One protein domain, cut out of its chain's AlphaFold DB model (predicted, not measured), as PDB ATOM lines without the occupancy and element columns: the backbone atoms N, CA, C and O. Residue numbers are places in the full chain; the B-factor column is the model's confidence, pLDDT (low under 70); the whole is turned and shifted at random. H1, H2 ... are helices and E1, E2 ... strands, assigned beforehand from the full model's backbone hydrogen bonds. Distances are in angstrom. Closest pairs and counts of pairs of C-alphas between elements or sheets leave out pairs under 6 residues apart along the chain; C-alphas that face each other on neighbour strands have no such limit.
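This is residues 27 to 41 and 72 to 108 of the 179 residues of an uncharacterized protein of Paramecium tetraurelia (UniProt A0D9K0). A long antiparallel hairpin of two strands, E1 and E2, has two helices packed over one of its faces, H1 on E2 and H2 on E1, while its other face is bare. The helices have no contact with each other, and a cut in the chain falls between them. The printed part has 52 residues, with two named helices and two named strands in the order H1, H2, E1, E2; the sheet has the order E1 - E2, and the class is mixed, helices and strands. The whole is only just compact, close to loose, with a radius of gyration of the C-alphas of 11.7 A, and its outline is elongated, with spans of 38 by 20 by 19 A.

H1, residues 28 to 41, touches E2, residues 99 to 105, with 8 pairs of C-alphas within 8 A. Their closest C-alphas are those of Leu 29 and Trp 101, 5.8 A apart. H1 is apart from E1, residues 88 to 94, and from H2, residues 76 to 86. H2 touches E1, also with 8 pairs of C-alphas within 8 A, the closest being those of Asn 79 and Gln 89, 5.5 A apart. H2 and E2 are near each other, with 5 pairs of C-alphas within 10 A. E1 and E2 form a hairpin of antiparallel neighbours, with 155 degrees between their directions. The C-alphas of residues 88 and 105 face each other at 4.3 A, and those of 94 and 99 at 4.2 A. N 89 and O 104, 2.8 A apart, and N 100 and O 93, 2.9 A apart, are within hydrogen-bond range. In H1 and H2 every O i to N i+4 pair is within hydrogen-bond range.

H1 runs from Ile 28, with its C-alpha at (211.020, 197.975, 190.176), to Ser 41 and is 20.0 A long from first to last C-alpha. H2 runs from Gly 76, with its C-alpha at (218.453, 186.271, 180.045), to Phe 86, over 15.2 A. E1 runs from Val 88 to Thr 94, over 19.3 A. E2 runs from Ala 99 to Lys 105, over 19.6 A, and its last C-alpha is at (203.456, 191.649, 178.816).

The two C-alphas farthest apart, those of Ser 41 and Pro 108, are 39.2 A from each other. Residues 42 to 71 are cut out, and C-alphas 41 and 72 are 19.5 A apart across the cut. The link from H1 to H2 is the link across the cut; those from H2 to E1 and from E1 to E2 are tight. The mean pLDDT of the printed part is 70.7, and 25 residues are under 70, namely residues 27 to 30, 32 to 41, 72 to 75, 94 to 99 and 108.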
ATOM      1  N   ASN A  27     208.726 201.129 192.731       66.38
ATOM      2  CA  ASN A  27     208.416 200.478 191.479       66.38
ATOM      3  C   ASN A  27     209.735 199.927 190.929       66.38
ATOM      4  O   ASN A  27     210.718 200.657 190.815       66.38
ATOM      5  N   ILE A  28     209.782 198.632 190.614       68.56
ATOM      6  CA  ILE A  28     211.020 197.975 190.176       68.56
ATOM      7  C   ILE A  28     211.658 198.715 188.987       68.56
ATOM      8  O   ILE A  28     212.875 198.727 188.838       68.56
ATOM      9  N   LEU A  29     210.845 199.407 188.183       62.97
ATOM     10  CA  LEU A  29     211.295 200.294 187.116       62.97
ATOM     11  C   LEU A  29     212.049 201.529 187.627       62.97
ATOM     12  O   LEU A  29     213.099 201.856 187.085       62.97
ATOM     13  N   GLU A  30     211.555 202.182 188.675       67.56
ATOM     14  CA  GLU A  30     212.208 203.337 189.299       67.56
ATOM     15  C   GLU A  30     213.528 202.934 189.954       67.56
ATOM     16  O   GLU A  30     214.535 203.615 189.774       67.56
ATOM     17  N   PHE A  31     213.568 201.783 190.632       70.94
ATOM     18  CA  PHE A  31     214.812 201.236 191.179       70.94
ATOM     19  C   PHE A  31     215.864 201.002 190.083       70.94
ATOM     20  O   PHE A  31     217.028 201.391 190.222       70.94
ATOM     21  N   LEU A  32     215.458 200.402 188.963       69.81
ATOM     22  CA  LEU A  32     216.355 200.111 187.846       69.81
ATOM     23  C   LEU A  32     216.812 201.375 187.109       69.81
ATOM     24  O   LEU A  32     217.985 201.474 186.740       69.81
ATOM     25  N   ASP A  33     215.922 202.348 186.913       67.50
ATOM     26  CA  ASP A  33     216.265 203.640 186.314       67.50
ATOM     27  C   ASP A  33     217.215 204.433 187.235       67.50
ATOM     28  O   ASP A  33     218.183 205.038 186.763       67.50
ATOM     29  N   ASN A  34     217.027 204.364 188.556       69.31
ATOM     30  CA  ASN A  34     217.923 204.976 189.541       69.31
ATOM     31  C   ASN A  34     219.321 204.348 189.523       69.31
ATOM     32  O   ASN A  34     220.309 205.083 189.548       69.31
ATOM     33  N   GLN A  35     219.437 203.023 189.382       67.00
ATOM     34  CA  GLN A  35     220.740 202.367 189.215       67.00
ATOM     35  C   GLN A  35     221.467 202.801 187.937       67.00
ATOM     36  O   GLN A  35     222.689 202.970 187.939       67.00
ATOM     37  N   VAL A  36     220.745 203.008 186.833       62.81
ATOM     38  CA  VAL A  36     221.342 203.527 185.592       62.81
ATOM     39  C   VAL A  36     221.872 204.947 185.805       62.81
ATOM     40  O   VAL A  36     222.980 205.252 185.365       62.81
ATOM     41  N   ASN A  37     221.122 205.800 186.509       60.47
ATOM     42  CA  ASN A  37     221.536 207.172 186.800       60.47
ATOM     43  C   ASN A  37     222.732 207.232 187.773       60.47
ATOM     44  O   ASN A  37     223.659 208.002 187.535       60.47
ATOM     45  N   GLN A  38     222.766 206.389 188.812       59.97
ATOM     46  CA  GLN A  38     223.873 206.341 189.781       59.97
ATOM     47  C   GLN A  38     225.190 205.851 189.159       59.97
ATOM     48  O   GLN A  38     226.256 206.402 189.431       59.97
ATOM     49  N   ASN A  39     225.122 204.875 188.249       55.72
ATOM     50  CA  ASN A  39     226.293 204.416 187.492       55.72
ATOM     51  C   ASN A  39     226.810 205.460 186.483       55.72
ATOM     52  O   ASN A  39     227.936 205.344 186.000       55.72
ATOM     53  N   GLN A  40     226.010 206.479 186.148       53.22
ATOM     54  CA  GLN A  40     226.432 207.609 185.313       53.22
ATOM     55  C   GLN A  40     226.954 208.794 186.138       53.22
ATOM     56  O   GLN A  40     227.797 209.540 185.640       53.22
ATOM     57  N   SER A  41     226.489 208.971 187.381       47.19
ATOM     58  CA  SER A  41     226.830 210.116 188.239       47.19
ATOM     59  C   SER A  41     228.113 209.955 189.053       47.19
ATOM     60  O   SER A  41     228.574 210.934 189.633       47.19
ATOM     61  N   PRO A  72     222.181 192.697 186.323       57.53
ATOM     62  CA  PRO A  72     221.656 191.348 186.541       57.53
ATOM     63  C   PRO A  72     220.182 191.223 186.123       57.53
ATOM     64  O   PRO A  72     219.730 190.142 185.745       57.53
ATOM     65  N   TYR A  73     219.449 192.337 186.096       57.88
ATOM     66  CA  TYR A  73     218.043 192.414 185.703       57.88
ATOM     67  C   TYR A  73     217.828 192.478 184.182       57.88
ATOM     68  O   TYR A  73     216.758 192.119 183.700       57.88
ATOM     69  N   GLY A  74     218.852 192.848 183.406       61.62
ATOM     70  CA  GLY A  74     218.878 192.679 181.947       61.62
ATOM     71  C   GLY A  74     219.278 191.275 181.493       61.62
ATOM     72  O   GLY A  74     219.287 191.000 180.292       61.62
ATOM     73  N   SER A  75     219.633 190.388 182.426       68.00
ATOM     74  CA  SER A  75     220.107 189.047 182.095       68.00
ATOM     75  C   SER A  75     218.995 188.171 181.510       68.00
ATOM     76  O   SER A  75     217.819 188.248 181.882       68.00
ATOM     77  N   GLY A  76     219.377 187.259 180.611       70.62
ATOM     78  CA  GLY A  76     218.453 186.271 180.045       70.62
ATOM     79  C   GLY A  76     217.823 185.351 181.099       70.62
ATOM     80  O   GLY A  76     216.771 184.771 180.847       70.62
ATOM     81  N   TRP A  77     218.429 185.227 182.285       77.81
ATOM     82  CA  TRP A  77     217.864 184.475 183.404       77.81
ATOM     83  C   TRP A  77     216.697 185.217 184.065       77.81
ATOM     84  O   TRP A  77     215.614 184.644 184.183       77.81
ATOM     85  N   ALA A  78     216.871 186.499 184.406       76.19
ATOM     86  CA  ALA A  78     215.817 187.309 185.023       76.19
ATOM     87  C   ALA A  78     214.566 187.368 184.130       76.19
ATOM     88  O   ALA A  78     213.447 187.142 184.589       76.19
ATOM     89  N   ASN A  79     214.762 187.541 182.820       79.69
ATOM     90  CA  ASN A  79     213.673 187.531 181.846       79.69
ATOM     91  C   ASN A  79     212.949 186.180 181.729       79.69
ATOM     92  O   ASN A  79     211.740 186.156 181.507       79.69
ATOM     93  N   LYS A  80     213.642 185.048 181.915       79.56
ATOM     94  CA  LYS A  80     213.001 183.722 181.938       79.56
ATOM     95  C   LYS A  80     212.119 183.538 183.169       79.56
ATOM     96  O   LYS A  80     211.042 182.961 183.053       79.56
ATOM     97  N   VAL A  81     212.570 184.005 184.332       79.56
ATOM     98  CA  VAL A  81     211.794 183.921 185.579       79.56
ATOM     99  C   VAL A  81     210.559 184.816 185.491       79.56
ATOM    100  O   VAL A  81     209.447 184.328 185.688       79.56
ATOM    101  N   LEU A  82     210.735 186.079 185.090       81.69
ATOM    102  CA  LEU A  82     209.636 187.033 184.908       81.69
ATOM    103  C   LEU A  82     208.620 186.557 183.861       81.69
ATOM    104  O   LEU A  82     207.411 186.651 184.079       81.69
ATOM    105  N   GLY A  83     209.102 185.971 182.764       81.06
ATOM    106  CA  GLY A  83     208.239 185.421 181.725       81.06
ATOM    107  C   GLY A  83     207.410 184.236 182.215       81.06
ATOM    108  O   GLY A  83     206.225 184.162 181.909       81.06
ATOM    109  N   LYS A  84     207.997 183.336 183.013       77.31
ATOM    110  CA  LYS A  84     207.296 182.155 183.544       77.31
ATOM    111  C   LYS A  84     206.301 182.487 184.652       77.31
ATOM    112  O   LYS A  84     205.213 181.930 184.655       77.31
ATOM    113  N   GLN A  85     206.685 183.334 185.606       79.06
ATOM    114  CA  GLN A  85     205.876 183.588 186.804       79.06
ATOM    115  C   GLN A  85     204.817 184.666 186.585       79.06
ATOM    116  O   GLN A  85     203.719 184.565 187.120       79.06
ATOM    117  N   PHE A  86     205.140 185.687 185.789       78.94
ATOM    118  CA  PHE A  86     204.304 186.879 185.651       78.94
ATOM    119  C   PHE A  86     203.862 187.134 184.208       78.94
ATOM    120  O   PHE A  86     203.077 188.046 183.958       78.94
ATOM    121  N   GLY A  87     204.350 186.350 183.237       79.31
ATOM    122  CA  GLY A  87     204.034 186.564 181.827       79.31
ATOM    123  C   GLY A  87     204.550 187.907 181.314       79.31
ATOM    124  O   GLY A  87     203.919 188.517 180.455       79.31
ATOM    125  N   VAL A  88     205.664 188.407 181.856       81.31
ATOM    126  CA  VAL A  88     206.244 189.695 181.464       81.31
ATOM    127  C   VAL A  88     207.725 189.576 181.134       81.31
ATOM    128  O   VAL A  88     208.427 188.697 181.621       81.31
ATOM    129  N   GLN A  89     208.213 190.496 180.311       83.00
ATOM    130  CA  GLN A  89     209.610 190.627 179.939       83.00
ATOM    131  C   GLN A  89     210.097 192.031 180.277       83.00
ATOM    132  O   GLN A  89     209.439 193.025 179.969       83.00
ATOM    133  N   LEU A  90     211.273 192.110 180.880       81.56
ATOM    134  CA  LEU A  90     211.958 193.347 181.192       81.56
ATOM    135  C   LEU A  90     212.958 193.670 180.073       81.56
ATOM    136  O   LEU A  90     213.809 192.860 179.698       81.56
ATOM    137  N   SER A  91     212.845 194.871 179.517       78.12
ATOM    138  CA  SER A  91     213.711 195.353 178.441       78.12
ATOM    139  C   SER A  91     214.198 196.760 178.742       78.12
ATOM    140  O   SER A  91     213.441 197.583 179.251       78.12
ATOM    141  N   GLN A  92     215.457 197.039 178.421       75.44
ATOM    142  CA  GLN A  92     216.010 198.383 178.500       75.44
ATOM    143  C   GLN A  92     215.953 199.015 177.112       75.44
ATOM    144  O   GLN A  92     216.473 198.450 176.151       75.44
ATOM    145  N   ILE A  93     215.321 200.180 176.996       71.88
ATOM    146  CA  ILE A  93     215.336 200.971 175.767       71.88
ATOM    147  C   ILE A  93     216.273 202.152 175.978       71.88
ATOM    148  O   ILE A  93     216.071 202.982 176.865       71.88
ATOM    149  N   THR A  94     217.297 202.250 175.140       68.31
ATOM    150  CA  THR A  94     218.161 203.426 175.046       68.31
ATOM    151  C   THR A  94     217.445 204.496 174.227       68.31
ATOM    152  O   THR A  94     217.364 204.412 173.004       68.31
ATOM    153  N   GLN A  95     216.891 205.510 174.892       61.59
ATOM    154  CA  GLN A  95     216.408 206.714 174.214       61.59
ATOM    155  C   GLN A  95     217.538 207.744 174.119       61.59
ATOM    156  O   GLN A  95     218.466 207.727 174.925       61.59
ATOM    157  N   ARG A  96     217.437 208.684 173.165       60.59
ATOM    158  CA  ARG A  96     218.467 209.704 172.856       60.59
ATOM    159  C   ARG A  96     219.010 210.480 174.070       60.59
ATOM    160  O   ARG A  96     220.085 211.054 173.963       60.59
ATOM    161  N   LYS A  97     218.276 210.533 175.189       65.75
ATOM    162  CA  LYS A  97     218.679 211.252 176.408       65.75
ATOM    163  C   LYS A  97     219.040 210.342 177.588       65.75
ATOM    164  O   LYS A  97     219.939 210.711 178.332       65.75
ATOM    165  N   LYS A  98     218.366 209.196 177.780       62.56
ATOM    166  CA  LYS A  98     218.597 208.252 178.896       62.56
ATOM    167  C   LYS A  98     218.126 206.839 178.540       62.56
ATOM    168  O   LYS A  98     217.198 206.672 177.747       62.56
ATOM    169  N   ALA A  99     218.750 205.829 179.144       67.94
ATOM    170  CA  ALA A  99     218.252 204.460 179.084       67.94
ATOM    171  C   ALA A  99     217.124 204.281 180.108       67.94
ATOM    172  O   ALA A  99     217.284 204.687 181.256       67.94
ATOM    173  N   LYS A 100     216.002 203.701 179.673       74.31
ATOM    174  CA  LYS A 100     214.793 203.502 180.477       74.31
ATOM    175  C   LYS A 100     214.387 202.036 180.464       74.31
ATOM    176  O   LYS A 100     214.368 201.414 179.396       74.31
ATOM    177  N   TRP A 101     214.038 201.490 181.620       76.94
ATOM    178  CA  TRP A 101     213.510 200.133 181.731       76.94
ATOM    179  C   TRP A 101     212.005 200.084 181.469       76.94
ATOM    180  O   TRP A 101     211.246 200.964 181.871       76.94
ATOM    181  N   ILE A 102     211.566 199.054 180.748       75.56
ATOM    182  CA  ILE A 102     210.167 198.840 180.373       75.56
ATOM    183  C   ILE A 102     209.818 197.366 180.562       75.56
ATOM    184  O   ILE A 102     210.509 196.480 180.048       75.56
ATOM    185  N   ILE A 103     208.704 197.124 181.250       80.81
ATOM    186  CA  ILE A 103     208.072 195.811 181.374       80.81
ATOM    187  C   ILE A 103     207.054 195.662 180.241       80.81
ATOM    188  O   ILE A 103     206.167 196.497 180.071       80.81
ATOM    189  N   LYS A 104     207.175 194.594 179.456       80.94
ATOM    190  CA  LYS A 104     206.232 194.232 178.395       80.94
ATOM    191  C   LYS A 104     205.542 192.929 178.756       80.94
ATOM    192  O   LYS A 104     206.211 191.948 179.063       80.94
ATOM    193  N   LYS A 105     204.213 192.895 178.681       83.44
ATOM    194  CA  LYS A 105     203.456 191.649 178.816       83.44
ATOM    195  C   LYS A 105     203.757 190.750 177.616       83.44
ATOM    196  O   LYS A 105     203.637 191.186 176.471       83.44
ATOM    197  N   LEU A 106     204.169 189.518 177.877       76.00
ATOM    198  CA  LEU A 106     204.304 188.500 176.850       76.00
ATOM    199  C   LEU A 106     202.900 188.121 176.386       76.00
ATOM    200  O   LEU A 106     202.007 187.873 177.199       76.00
ATOM    201  N   LYS A 107     202.697 188.091 175.066       74.38
ATOM    202  CA  LYS A 107     201.510 187.433 174.521       74.38
ATOM    203  C   LYS A 107     201.582 185.967 174.955       74.38
ATOM    204  O   LYS A 107     202.679 185.403 174.877       74.38
ATOM    205  N   PRO A 108     200.477 185.359 175.422       58.78
ATOM    206  CA  PRO A 108     200.462 183.922 175.627       58.78
ATOM    207  C   PRO A 108     200.906 183.300 174.307       58.78
ATOM    208  O   PRO A 108     200.332 183.603 173.260       58.78
TER     209      PRO A 108